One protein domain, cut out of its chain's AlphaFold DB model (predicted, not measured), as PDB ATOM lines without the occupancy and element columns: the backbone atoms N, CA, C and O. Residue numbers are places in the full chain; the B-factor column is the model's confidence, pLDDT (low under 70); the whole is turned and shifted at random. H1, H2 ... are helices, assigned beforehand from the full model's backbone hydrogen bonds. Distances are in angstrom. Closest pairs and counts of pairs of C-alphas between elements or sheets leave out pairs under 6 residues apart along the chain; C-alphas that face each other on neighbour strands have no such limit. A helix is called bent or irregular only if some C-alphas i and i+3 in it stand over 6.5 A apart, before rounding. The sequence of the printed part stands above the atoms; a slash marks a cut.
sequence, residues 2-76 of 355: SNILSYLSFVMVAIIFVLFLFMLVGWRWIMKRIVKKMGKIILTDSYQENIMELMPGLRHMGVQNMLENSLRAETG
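AT A GLANCE: This is residues 2 to 76 of the 355 residues of a protein of Bacillus sp. AFS017274 (UniProt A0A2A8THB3). A long bent helix, H1, makes most of the length as a free arm, and after H1 the backbone folds away through two short helices, H2 and H3, that form a small, loose hook. The contacts are few, and the arm H1a with most of H1b sticks out alone, residues 2 to 37. The printed part has 75 residues with three named helices, H1, H2 and H3 in that order, and no named strand; the class is all helix. The whole is extended, with a radius of gyration of the C-alphas of 22.2 A and spans of 64 by 32 by 17 A, only just flat.

HOW THE PARTS SIT: H1, residues 2 to 44, was assigned as one helix by its hydrogen bonds but is bent, with C-alphas 25 and 28 6.9 A apart. Its arms H1a, residues 2 to 25, and H1b, residues 28 to 44, stand at a steep tilt of 47 degrees. H2, residues 51 to 61, is close to H1b but not clearly touching; their closest C-alphas, those of Ile 42 and Ile 51, are 6.7 A apart. The two run the same way at a steep tilt of 64 degrees. H3, residues 63 to 75, is close to H2 but not clearly touching, with the C-alphas of Leu 58 and Met 66 closest at 6.4 A. They run opposite ways at a tilt of 68 degrees, only just steep. H1b and H3 are apart, and H1a is apart from H2 and H3. Each O i to N i+4 pair is within hydrogen-bond range in H1a, H1b and H3, against 4 of 7 in H2.

IN THESE COORDINATES: H1a begins at C-alpha 2 (4.582, 39.359, 0.226) and is 35.0 A long. H1b is 23.1 A long and ends at C-alpha 44 (-51.937, 26.358, -9.834). H2 measures 16.1 A and is neither bent nor irregular, but only just: C-alphas 53 and 56 are 6.0 A apart. H3 measures 18.5 A, ending at C-alpha 75 (-44.993, 55.658, -2.531).

THE WHOLE: The two C-alphas farthest apart, those of Asn 3 and His 60, are 64.7 A apart. The printed part has no cut; the link from H1 to H2 is short and that from H2 to H3 tight. Residues 70 to 76, of which 70 to 75 belong to H3, also stand free. The mean pLDDT of the printed part is 82.0, and residues 2, 48 and 49 are under 70.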
ATOM      1  N   SER A   2       4.971  39.708   1.610       61.50
ATOM      2  CA  SER A   2       4.582  39.359   0.226       61.50
ATOM      3  C   SER A   2       4.038  37.924   0.038       61.50
ATOM      4  O   SER A   2       2.998  37.757  -0.592       61.50
ATOM      5  N   ASN A   3       4.646  36.907   0.662       70.56
ATOM      6  CA  ASN A   3       4.222  35.509   0.468       70.56
ATOM      7  C   ASN A   3       2.858  35.176   1.104       70.56
ATOM      8  O   ASN A   3       2.119  34.349   0.588       70.56
ATOM      9  N   ILE A   4       2.480  35.826   2.210       77.00
ATOM     10  CA  ILE A   4       1.184  35.571   2.871       77.00
ATOM     11  C   ILE A   4       0.031  36.083   2.000       77.00
ATOM     12  O   ILE A   4      -0.994  35.417   1.875       77.00
ATOM     13  N   LEU A   5       0.227  37.234   1.345       76.06
ATOM     14  CA  LEU A   5      -0.758  37.802   0.429       76.06
ATOM     15  C   LEU A   5      -0.974  36.896  -0.793       76.06
ATOM     16  O   LEU A   5      -2.115  36.669  -1.177       76.06
ATOM     17  N   SER A   6       0.093  36.315  -1.358       79.31
ATOM     18  CA  SER A   6      -0.028  35.407  -2.506       79.31
ATOM     19  C   SER A   6      -0.746  34.101  -2.157       79.31
ATOM     20  O   SER A   6      -1.551  33.623  -2.952       79.31
ATOM     21  N   TYR A   7      -0.511  33.543  -0.962       84.62
ATOM     22  CA  TYR A   7      -1.255  32.369  -0.490       84.62
ATOM     23  C   TYR A   7      -2.739  32.685  -0.273       84.62
ATOM     24  O   TYR A   7      -3.591  31.903  -0.689       84.62
ATOM     25  N   LEU A   8      -3.065  33.845   0.306       84.38
ATOM     26  CA  LEU A   8      -4.452  34.293   0.473       84.38
ATOM     27  C   LEU A   8      -5.157  34.499  -0.876       84.38
ATOM     28  O   LEU A   8      -6.287  34.044  -1.046       84.38
ATOM     29  N   SER A   9      -4.490  35.118  -1.855       83.44
ATOM     30  CA  SER A   9      -5.026  35.276  -3.212       83.44
ATOM     31  C   SER A   9      -5.246  33.929  -3.903       83.44
ATOM     32  O   SER A   9      -6.293  33.724  -4.510       83.44
ATOM     33  N   PHE A  10      -4.308  32.986  -3.777       89.81
ATOM     34  CA  PHE A  10      -4.449  31.650  -4.360       89.81
ATOM     35  C   PHE A  10      -5.624  30.876  -3.750       89.81
ATOM     36  O   PHE A  10      -6.423  30.290  -4.479       89.81
ATOM     37  N   VAL A  11      -5.781  30.927  -2.423       90.69
ATOM     38  CA  VAL A  11      -6.921  30.311  -1.726       90.69
ATOM     39  C   VAL A  11      -8.240  30.956  -2.158       90.69
ATOM     40  O   VAL A  11      -9.203  30.244  -2.426       90.69
ATOM     41  N   MET A  12      -8.287  32.282  -2.304       89.44
ATOM     42  CA  MET A  12      -9.483  32.990  -2.771       89.44
ATOM     43  C   MET A  12      -9.862  32.593  -4.207       89.44
ATOM     44  O   MET A  12     -11.025  32.296  -4.472       89.44
ATOM     45  N   VAL A  13      -8.886  32.512  -5.118       90.62
ATOM     46  CA  VAL A  13      -9.105  32.064  -6.505       90.62
ATOM     47  C   VAL A  13      -9.560  30.605  -6.546       90.62
ATOM     48  O   VAL A  13     -10.491  30.281  -7.281       90.62
ATOM     49  N   ALA A  14      -8.977  29.731  -5.723       90.31
ATOM     50  CA  ALA A  14      -9.393  28.335  -5.622       90.31
ATOM     51  C   ALA A  14     -10.835  28.198  -5.100       90.31
ATOM     52  O   ALA A  14     -11.612  27.416  -5.645       90.31
ATOM     53  N   ILE A  15     -11.230  28.995  -4.100       91.12
ATOM     54  CA  ILE A  15     -12.608  29.028  -3.586       91.12
ATOM     55  C   ILE A  15     -13.579  29.514  -4.668       91.12
ATOM     56  O   ILE A  15     -14.609  28.878  -4.885       91.12
ATOM     57  N   ILE A  16     -13.248  30.593  -5.385       89.56
ATOM     58  CA  ILE A  16     -14.072  31.106  -6.492       89.56
ATOM     59  C   ILE A  16     -14.201  30.051  -7.597       89.56
ATOM     60  O   ILE A  16     -15.293  29.848  -8.118       89.56
ATOM     61  N   PHE A  17     -13.124  29.334  -7.921       89.25
ATOM     62  CA  PHE A  17     -13.134  28.279  -8.931       89.25
ATOM     63  C   PHE A  17     -14.003  27.081  -8.523       89.25
ATOM     64  O   PHE A  17     -14.776  26.571  -9.332       89.25
ATOM     65  N   VAL A  18     -13.946  26.666  -7.253       87.06
ATOM     66  CA  VAL A  18     -14.815  25.611  -6.707       87.06
ATOM     67  C   VAL A  18     -16.278  26.059  -6.675       87.06
ATOM     68  O   VAL A  18     -17.150  25.292  -7.079       87.06
ATOM     69  N   LEU A  19     -16.563  27.301  -6.267       84.19
ATOM     70  CA  LEU A  19     -17.910  27.878  -6.324       84.19
ATOM     71  C   LEU A  19     -18.427  27.952  -7.762       84.19
ATOM     72  O   LEU A  19     -19.585  27.630  -8.006       84.19
ATOM     73  N   PHE A  20     -17.573  28.306  -8.719       84.25
ATOM     74  CA  PHE A  20     -17.908  28.347 -10.139       84.25
ATOM     75  C   PHE A  20     -18.210  26.952 -10.701       84.25
ATOM     76  O   PHE A  20     -19.218  26.775 -11.379       84.25
ATOM     77  N   LEU A  21     -17.408  25.938 -10.361       82.19
ATOM     78  CA  LEU A  21     -17.670  24.534 -10.705       82.19
ATOM     79  C   LEU A  21     -18.970  24.020 -10.073       82.19
ATOM     80  O   LEU A  21     -19.773  23.370 -10.745       82.19
ATOM     81  N   PHE A  22     -19.213  24.342  -8.801       82.12
ATOM     82  CA  PHE A  22     -20.452  23.986  -8.113       82.12
ATOM     83  C   PHE A  22     -21.660  24.684  -8.737       82.12
ATOM     84  O   PHE A  22     -22.714  24.071  -8.898       82.12
ATOM     85  N   MET A  23     -21.506  25.941  -9.150       78.31
ATOM     86  CA  MET A  23     -22.536  26.678  -9.865       78.31
ATOM     87  C   MET A  23     -22.774  26.062 -11.247       78.31
ATOM     88  O   MET A  23     -23.922  25.815 -11.578       78.31
ATOM     89  N   LEU A  24     -21.740  25.693 -12.011       79.25
ATOM     90  CA  LEU A  24     -21.873  25.029 -13.317       79.25
ATOM     91  C   LEU A  24     -22.622  23.689 -13.234       79.25
ATOM     92  O   LEU A  24     -23.506  23.419 -14.047       79.25
ATOM     93  N   VAL A  25     -22.301  22.857 -12.238       80.50
ATOM     94  CA  VAL A  25     -22.927  21.534 -12.061       80.50
ATOM     95  C   VAL A  25     -24.306  21.649 -11.393       80.50
ATOM     96  O   VAL A  25     -25.252  20.948 -11.764       80.50
ATOM     97  N   GLY A  26     -24.453  22.561 -10.431       82.19
ATOM     98  CA  GLY A  26     -25.670  22.789  -9.651       82.19
ATOM     99  C   GLY A  26     -26.714  23.669 -10.342       82.19
ATOM    100  O   GLY A  26     -27.895  23.587  -9.994       82.19
ATOM    101  N   TRP A  27     -26.329  24.455 -11.355       81.62
ATOM    102  CA  TRP A  27     -27.208  25.398 -12.056       81.62
ATOM    103  C   TRP A  27     -28.457  24.716 -12.591       81.62
ATOM    104  O   TRP A  27     -29.569  25.181 -12.362       81.62
ATOM    105  N   ARG A  28     -28.311  23.547 -13.225       82.00
ATOM    106  CA  ARG A  28     -29.458  22.813 -13.779       82.00
ATOM    107  C   ARG A  28     -30.457  22.394 -12.698       82.00
ATOM    108  O   ARG A  28     -31.663  22.422 -12.933       82.00
ATOM    109  N   TRP A  29     -29.981  22.005 -11.515       84.75
ATOM    110  CA  TRP A  29     -30.838  21.622 -10.392       84.75
ATOM    111  C   TRP A  29     -31.518  22.835  -9.745       84.75
ATOM    112  O   TRP A  29     -32.721  22.780  -9.475       84.75
ATOM    113  N   ILE A  30     -30.785  23.941  -9.570       82.50
ATOM    114  CA  ILE A  30     -31.319  25.221  -9.082       82.50
ATOM    115  C   ILE A  30     -32.391  25.738 -10.049       82.50
ATOM    116  O   ILE A  30     -33.524  25.968  -9.631       82.50
ATOM    117  N   MET A  31     -32.086  25.808 -11.347       81.75
ATOM    118  CA  MET A  31     -33.028  26.212 -12.392       81.75
ATOM    119  C   MET A  31     -34.260  25.315 -12.418       81.75
ATOM    120  O   MET A  31     -35.379  25.815 -12.447       81.75
ATOM    121  N   LYS A  32     -34.097  23.989 -12.314       85.25
ATOM    122  CA  LYS A  32     -35.236  23.063 -12.235       85.25
ATOM    123  C   LYS A  32     -36.121  23.343 -11.016       85.25
ATOM    124  O   LYS A  32     -37.340  23.242 -11.126       85.25
ATOM    125  N   ARG A  33     -35.545  23.691  -9.859       84.50
ATOM    126  CA  ARG A  33     -36.314  24.063  -8.660       84.50
ATOM    127  C   ARG A  33     -37.025  25.403  -8.818       84.50
ATOM    128  O   ARG A  33     -38.202  25.473  -8.480       84.50
ATOM    129  N   ILE A  34     -36.343  26.420  -9.345       81.38
ATOM    130  CA  ILE A  34     -36.927  27.741  -9.617       81.38
ATOM    131  C   ILE A  34     -38.090  27.593 -10.599       81.38
ATOM    132  O   ILE A  34     -39.207  27.969 -10.266       81.38
ATOM    133  N   VAL A  35     -37.870  26.939 -11.742       82.38
ATOM    134  CA  VAL A  35     -38.902  26.701 -12.763       82.38
ATOM    135  C   VAL A  35     -40.055  25.867 -12.211       82.38
ATOM    136  O   VAL A  35     -41.203  26.180 -12.489       82.38
ATOM    137  N   LYS A  36     -39.804  24.840 -11.387       82.69
ATOM    138  CA  LYS A  36     -40.890  24.060 -10.767       82.69
ATOM    139  C   LYS A  36     -41.698  24.895  -9.771       82.69
ATOM    140  O   LYS A  36     -42.912  24.737  -9.704       82.69
ATOM    141  N   LYS A  37     -41.043  25.759  -8.990       79.88
ATOM    142  CA  LYS A  37     -41.708  26.619  -8.002       79.88
ATOM    143  C   LYS A  37     -42.507  27.726  -8.691       79.88
ATOM    144  O   LYS A  37     -43.685  27.868  -8.398       79.88
ATOM    145  N   MET A  38     -41.899  28.429  -9.647       76.31
ATOM    146  CA  MET A  38     -42.565  29.441 -10.471       76.31
ATOM    147  C   MET A  38     -43.673  28.830 -11.324       76.31
ATOM    148  O   MET A  38     -44.769  29.357 -11.354       76.31
ATOM    149  N   GLY A  39     -43.421  27.694 -11.971       75.56
ATOM    150  CA  GLY A  39     -44.412  26.990 -12.780       75.56
ATOM    151  C   GLY A  39     -45.589  26.485 -11.953       75.56
ATOM    152  O   GLY A  39     -46.710  26.537 -12.431       75.56
ATOM    153  N   LYS A  40     -45.365  26.054 -10.702       76.62
ATOM    154  CA  LYS A  40     -46.464  25.742  -9.781       76.62
ATOM    155  C   LYS A  40     -47.288  27.000  -9.498       76.62
ATOM    156  O   LYS A  40     -48.465  26.989  -9.799       76.62
ATOM    157  N   ILE A  41     -46.658  28.083  -9.045       72.12
ATOM    158  CA  ILE A  41     -47.326  29.374  -8.784       72.12
ATOM    159  C   ILE A  41     -48.139  29.829 -10.013       72.12
ATOM    160  O   ILE A  41     -49.341  30.028  -9.934       72.12
ATOM    161  N   ILE A  42     -47.518  29.865 -11.195       73.19
ATOM    162  CA  ILE A  42     -48.146  30.322 -12.444       73.19
ATOM    163  C   ILE A  42     -49.282  29.400 -12.917       73.19
ATOM    164  O   ILE A  42     -50.213  29.879 -13.560       73.19
ATOM    165  N   LEU A  43     -49.229  28.092 -12.654       77.06
ATOM    166  CA  LEU A  43     -50.203  27.135 -13.199       77.06
ATOM    167  C   LEU A  43     -51.243  26.647 -12.186       77.06
ATOM    168  O   LEU A  43     -52.234  26.054 -12.604       77.06
ATOM    169  N   THR A  44     -51.023  26.838 -10.884       74.94
ATOM    170  CA  THR A  44     -51.937  26.358  -9.834       74.94
ATOM    171  C   THR A  44     -52.594  27.463  -9.035       74.94
ATOM    172  O   THR A  44     -53.668  27.217  -8.489       74.94
ATOM    173  N   ASP A  45     -51.979  28.642  -8.944       76.31
ATOM    174  CA  ASP A  45     -52.564  29.732  -8.168       76.31
ATOM    175  C   ASP A  45     -53.756  30.315  -8.929       76.31
ATOM    176  O   ASP A  45     -53.779  30.343 -10.170       76.31
ATOM    177  N   SER A  46     -54.765  30.751  -8.174       74.38
ATOM    178  CA  SER A  46     -55.968  31.361  -8.733       74.38
ATOM    179  C   SER A  46     -55.577  32.560  -9.596       74.38
ATOM    180  O   SER A  46     -54.640  33.282  -9.271       74.38
ATOM    181  N   TYR A  47     -56.272  32.794 -10.712       70.38
ATOM    182  CA  TYR A  47     -55.874  33.843 -11.660       70.38
ATOM    183  C   TYR A  47     -55.760  35.239 -11.014       70.38
ATOM    184  O   TYR A  47     -54.974  36.044 -11.488       70.38
ATOM    185  N   GLN A  48     -56.507  35.486  -9.932       69.38
ATOM    186  CA  GLN A  48     -56.535  36.729  -9.146       69.38
ATOM    187  C   GLN A  48     -55.353  36.889  -8.176       69.38
ATOM    188  O   GLN A  48     -55.122  37.969  -7.659       69.38
ATOM    189  N   GLU A  49     -54.631  35.813  -7.873       68.00
ATOM    190  CA  GLU A  49     -53.449  35.831  -6.996       68.00
ATOM    191  C   GLU A  49     -52.173  35.496  -7.784       68.00
ATOM    192  O   GLU A  49     -51.071  35.400  -7.242       68.00
ATOM    193  N   ASN A  50     -52.327  35.289  -9.090       75.69
ATOM    194  CA  ASN A  50     -51.295  34.829  -9.988       75.69
ATOM    195  C   ASN A  50     -50.663  36.017 -10.704       75.69
ATOM    196  O   ASN A  50     -51.343  36.945 -11.131       75.69
ATOM    197  N   ILE A  51     -49.359  35.941 -10.963       72.69
ATOM    198  CA  ILE A  51     -48.648  36.948 -11.761       72.69
ATOM    199  C   ILE A  51     -49.262  37.135 -13.165       72.69
ATOM    200  O   ILE A  51     -49.056  38.161 -13.807       72.69
ATOM    201  N   MET A  52     -50.033  36.154 -13.644       74.38
ATOM    202  CA  MET A  52     -50.791  36.235 -14.889       74.38
ATOM    203  C   MET A  52     -51.913  37.283 -14.863       74.38
ATOM    204  O   MET A  52     -52.294  37.733 -15.942       74.38
ATOM    205  N   GLU A  53     -52.395  37.728 -13.699       76.62
ATOM    206  CA  GLU A  53     -53.325  38.864 -13.572       76.62
ATOM    207  C   GLU A  53     -52.736  40.161 -14.152       76.62
ATOM    208  O   GLU A  53     -53.448  41.011 -14.693       76.62
ATOM    209  N   LEU A  54     -51.405  40.284 -14.130       75.38
ATOM    210  CA  LEU A  54     -50.714  41.422 -14.725       75.38
ATOM    211  C   LEU A  54     -50.942  41.491 -16.240       75.38
ATOM    212  O   LEU A  54     -50.940  42.577 -16.806       75.38
ATOM    213  N   MET A  55     -51.176  40.363 -16.920       79.12
ATOM    214  CA  MET A  55     -51.340  40.328 -18.379       79.12
ATOM    215  C   MET A  55     -52.559  41.131 -18.872       79.12
ATOM    216  O   MET A  55     -52.392  41.936 -19.795       79.12
ATOM    217  N   PRO A  56     -53.770  40.968 -18.300       80.12
ATOM    218  CA  PRO A  56     -54.897  41.857 -18.561       80.12
ATOM    219  C   PRO A  56     -54.573  43.328 -18.303       80.12
ATOM    220  O   PRO A  56     -54.861  44.154 -19.166       80.12
ATOM    221  N   GLY A  57     -53.925  43.653 -17.179       77.12
ATOM    222  CA  GLY A  57     -53.539  45.028 -16.842       77.12
ATOM    223  C   GLY A  57     -52.586  45.641 -17.872       77.12
ATOM    224  O   GLY A  57     -52.835  46.735 -18.378       77.12
ATOM    225  N   LEU A  58     -51.549  44.895 -18.265       85.12
ATOM    226  CA  LEU A  58     -50.579  45.284 -19.289       85.12
ATOM    227  C   LEU A  58     -51.227  45.482 -20.662       85.12
ATOM    228  O   LEU A  58     -50.864  46.412 -21.376       85.12
ATOM    229  N   ARG A  59     -52.181  44.626 -21.045       83.62
ATOM    230  CA  ARG A  59     -52.900  44.766 -22.322       83.62
ATOM    231  C   ARG A  59     -53.913  45.905 -22.308       83.62
ATOM    232  O   ARG A  59     -54.087  46.548 -23.336       83.62
ATOM    233  N   HIS A  60     -54.592  46.129 -21.187       84.75
ATOM    234  CA  HIS A  60     -55.659  47.120 -21.089       84.75
ATOM    235  C   HIS A  60     -55.115  48.541 -20.903       84.75
ATOM    236  O   HIS A  60     -55.551  49.458 -21.591       84.75
ATOM    237  N   MET A  61     -54.146  48.719 -20.002       83.88
ATOM    238  CA  MET A  61     -53.598  50.034 -19.655       83.88
ATOM    239  C   MET A  61     -52.239  50.312 -20.308       83.88
ATOM    240  O   MET A  61     -51.842  51.471 -20.406       83.88
ATOM    241  N   GLY A  62     -51.524  49.283 -20.772       89.06
ATOM    242  CA  GLY A  62     -50.143  49.394 -21.244       89.06
ATOM    243  C   GLY A  62     -49.114  49.243 -20.117       89.06
ATOM    244  O   GLY A  62     -49.388  49.542 -18.954       89.06
ATOM    245  N   VAL A  63     -47.900  48.802 -20.476       89.06
ATOM    246  CA  VAL A  63     -46.790  48.558 -19.529       89.06
ATOM    247  C   VAL A  63     -46.467  49.805 -18.710       89.06
ATOM    248  O   VAL A  63     -46.343  49.731 -17.492       89.06
ATOM    249  N   GLN A  64     -46.366  50.957 -19.375       88.75
ATOM    250  CA  GLN A  64     -45.987  52.206 -18.724       88.75
ATOM    251  C   GLN A  64     -47.014  52.638 -17.670       88.75
ATOM    252  O   GLN A  64     -46.647  52.837 -16.517       88.75
ATOM    253  N   ASN A  65     -48.298  52.720 -18.034       89.00
ATOM    254  CA  ASN A  65     -49.344  53.155 -17.105       89.00
ATOM    255  C   ASN A  65     -49.484  52.199 -15.919       89.00
ATOM    256  O   ASN A  65     -49.683  52.657 -14.799       89.00
ATOM    257  N   MET A  66     -49.346  50.887 -16.143       89.38
ATOM    258  CA  MET A  66     -49.367  49.913 -15.054       89.38
ATOM    259  C   MET A  66     -48.231  50.179 -14.056       89.38
ATOM    260  O   MET A  66     -48.499  50.331 -12.868       89.38
ATOM    261  N   LEU A  67     -46.984  50.267 -14.531       89.31
ATOM    262  CA  LEU A  67     -45.822  50.473 -13.664       89.31
ATOM    263  C   LEU A  67     -45.883  51.818 -12.935       89.31
ATOM    264  O   LEU A  67     -45.633  51.874 -11.734       89.31
ATOM    265  N   GLU A  68     -46.252  52.891 -13.634       90.25
ATOM    266  CA  GLU A  68     -46.406  54.201 -13.005       90.25
ATOM    267  C   GLU A  68     -47.531  54.197 -11.953       90.25
ATOM    268  O   GLU A  68     -47.368  54.769 -10.879       90.25
ATOM    269  N   ASN A  69     -48.660  53.524 -12.203       88.88
ATOM    270  CA  ASN A  69     -49.735  53.410 -11.214       88.88
ATOM    271  C   ASN A  69     -49.314  52.590  -9.990       88.88
ATOM    272  O   ASN A  69     -49.634  52.981  -8.871       88.88
ATOM    273  N   SER A  70     -48.562  51.502 -10.180       87.50
ATOM    274  CA  SER A  70     -48.000  50.730  -9.068       87.50
ATOM    275  C   SER A  70     -47.020  51.555  -8.233       87.50
ATOM    276  O   SER A  70     -47.099  51.524  -7.012       87.50
ATOM    277  N   LEU A  71     -46.142  52.339  -8.870       88.81
ATOM    278  CA  LEU A  71     -45.214  53.223  -8.157       88.81
ATOM    279  C   LEU A  71     -45.961  54.287  -7.343       88.81
ATOM    280  O   LEU A  71     -45.640  54.485  -6.177       88.81
ATOM    281  N   ARG A  72     -46.989  54.921  -7.924       89.31
ATOM    282  CA  ARG A  72     -47.847  55.884  -7.208       89.31
ATOM    283  C   ARG A  72     -48.550  55.250  -6.010       89.31
ATOM    284  O   ARG A  72     -48.659  55.892  -4.973       89.31
ATOM    285  N   ALA A  73     -49.044  54.022  -6.162       88.88
ATOM    286  CA  ALA A  73     -49.731  53.310  -5.090       88.88
ATOM    287  C   ALA A  73     -48.786  52.935  -3.936       88.88
ATOM    288  O   ALA A  73     -49.203  52.988  -2.784       88.88
ATOM    289  N   GLU A  74     -47.534  52.584  -4.244       89.75
ATOM    290  CA  GLU A  74     -46.533  52.202  -3.243       89.75
ATOM    291  C   GLU A  74     -45.981  53.410  -2.475       89.75
ATOM    292  O   GLU A  74     -45.849  53.356  -1.255       89.75
ATOM    293  N   THR A  75     -45.649  54.505  -3.169       89.44
ATOM    294  CA  THR A  75     -44.993  55.658  -2.531       89.44
ATOM    295  C   THR A  75     -45.973  56.713  -2.028       89.44
ATOM    296  O   THR A  75     -45.676  57.408  -1.062       89.44
ATOM    297  N   GLY A  76     -47.130  56.869  -2.681       85.81
ATOM    298  CA  GLY A  76     -48.029  58.010  -2.476       85.81
ATOM    299  C   GLY A  76     -47.511  59.333  -3.059       85.81
ATOM    300  O   GLY A  76     -48.179  60.359  -2.925       85.81
TER     301      GLY A  76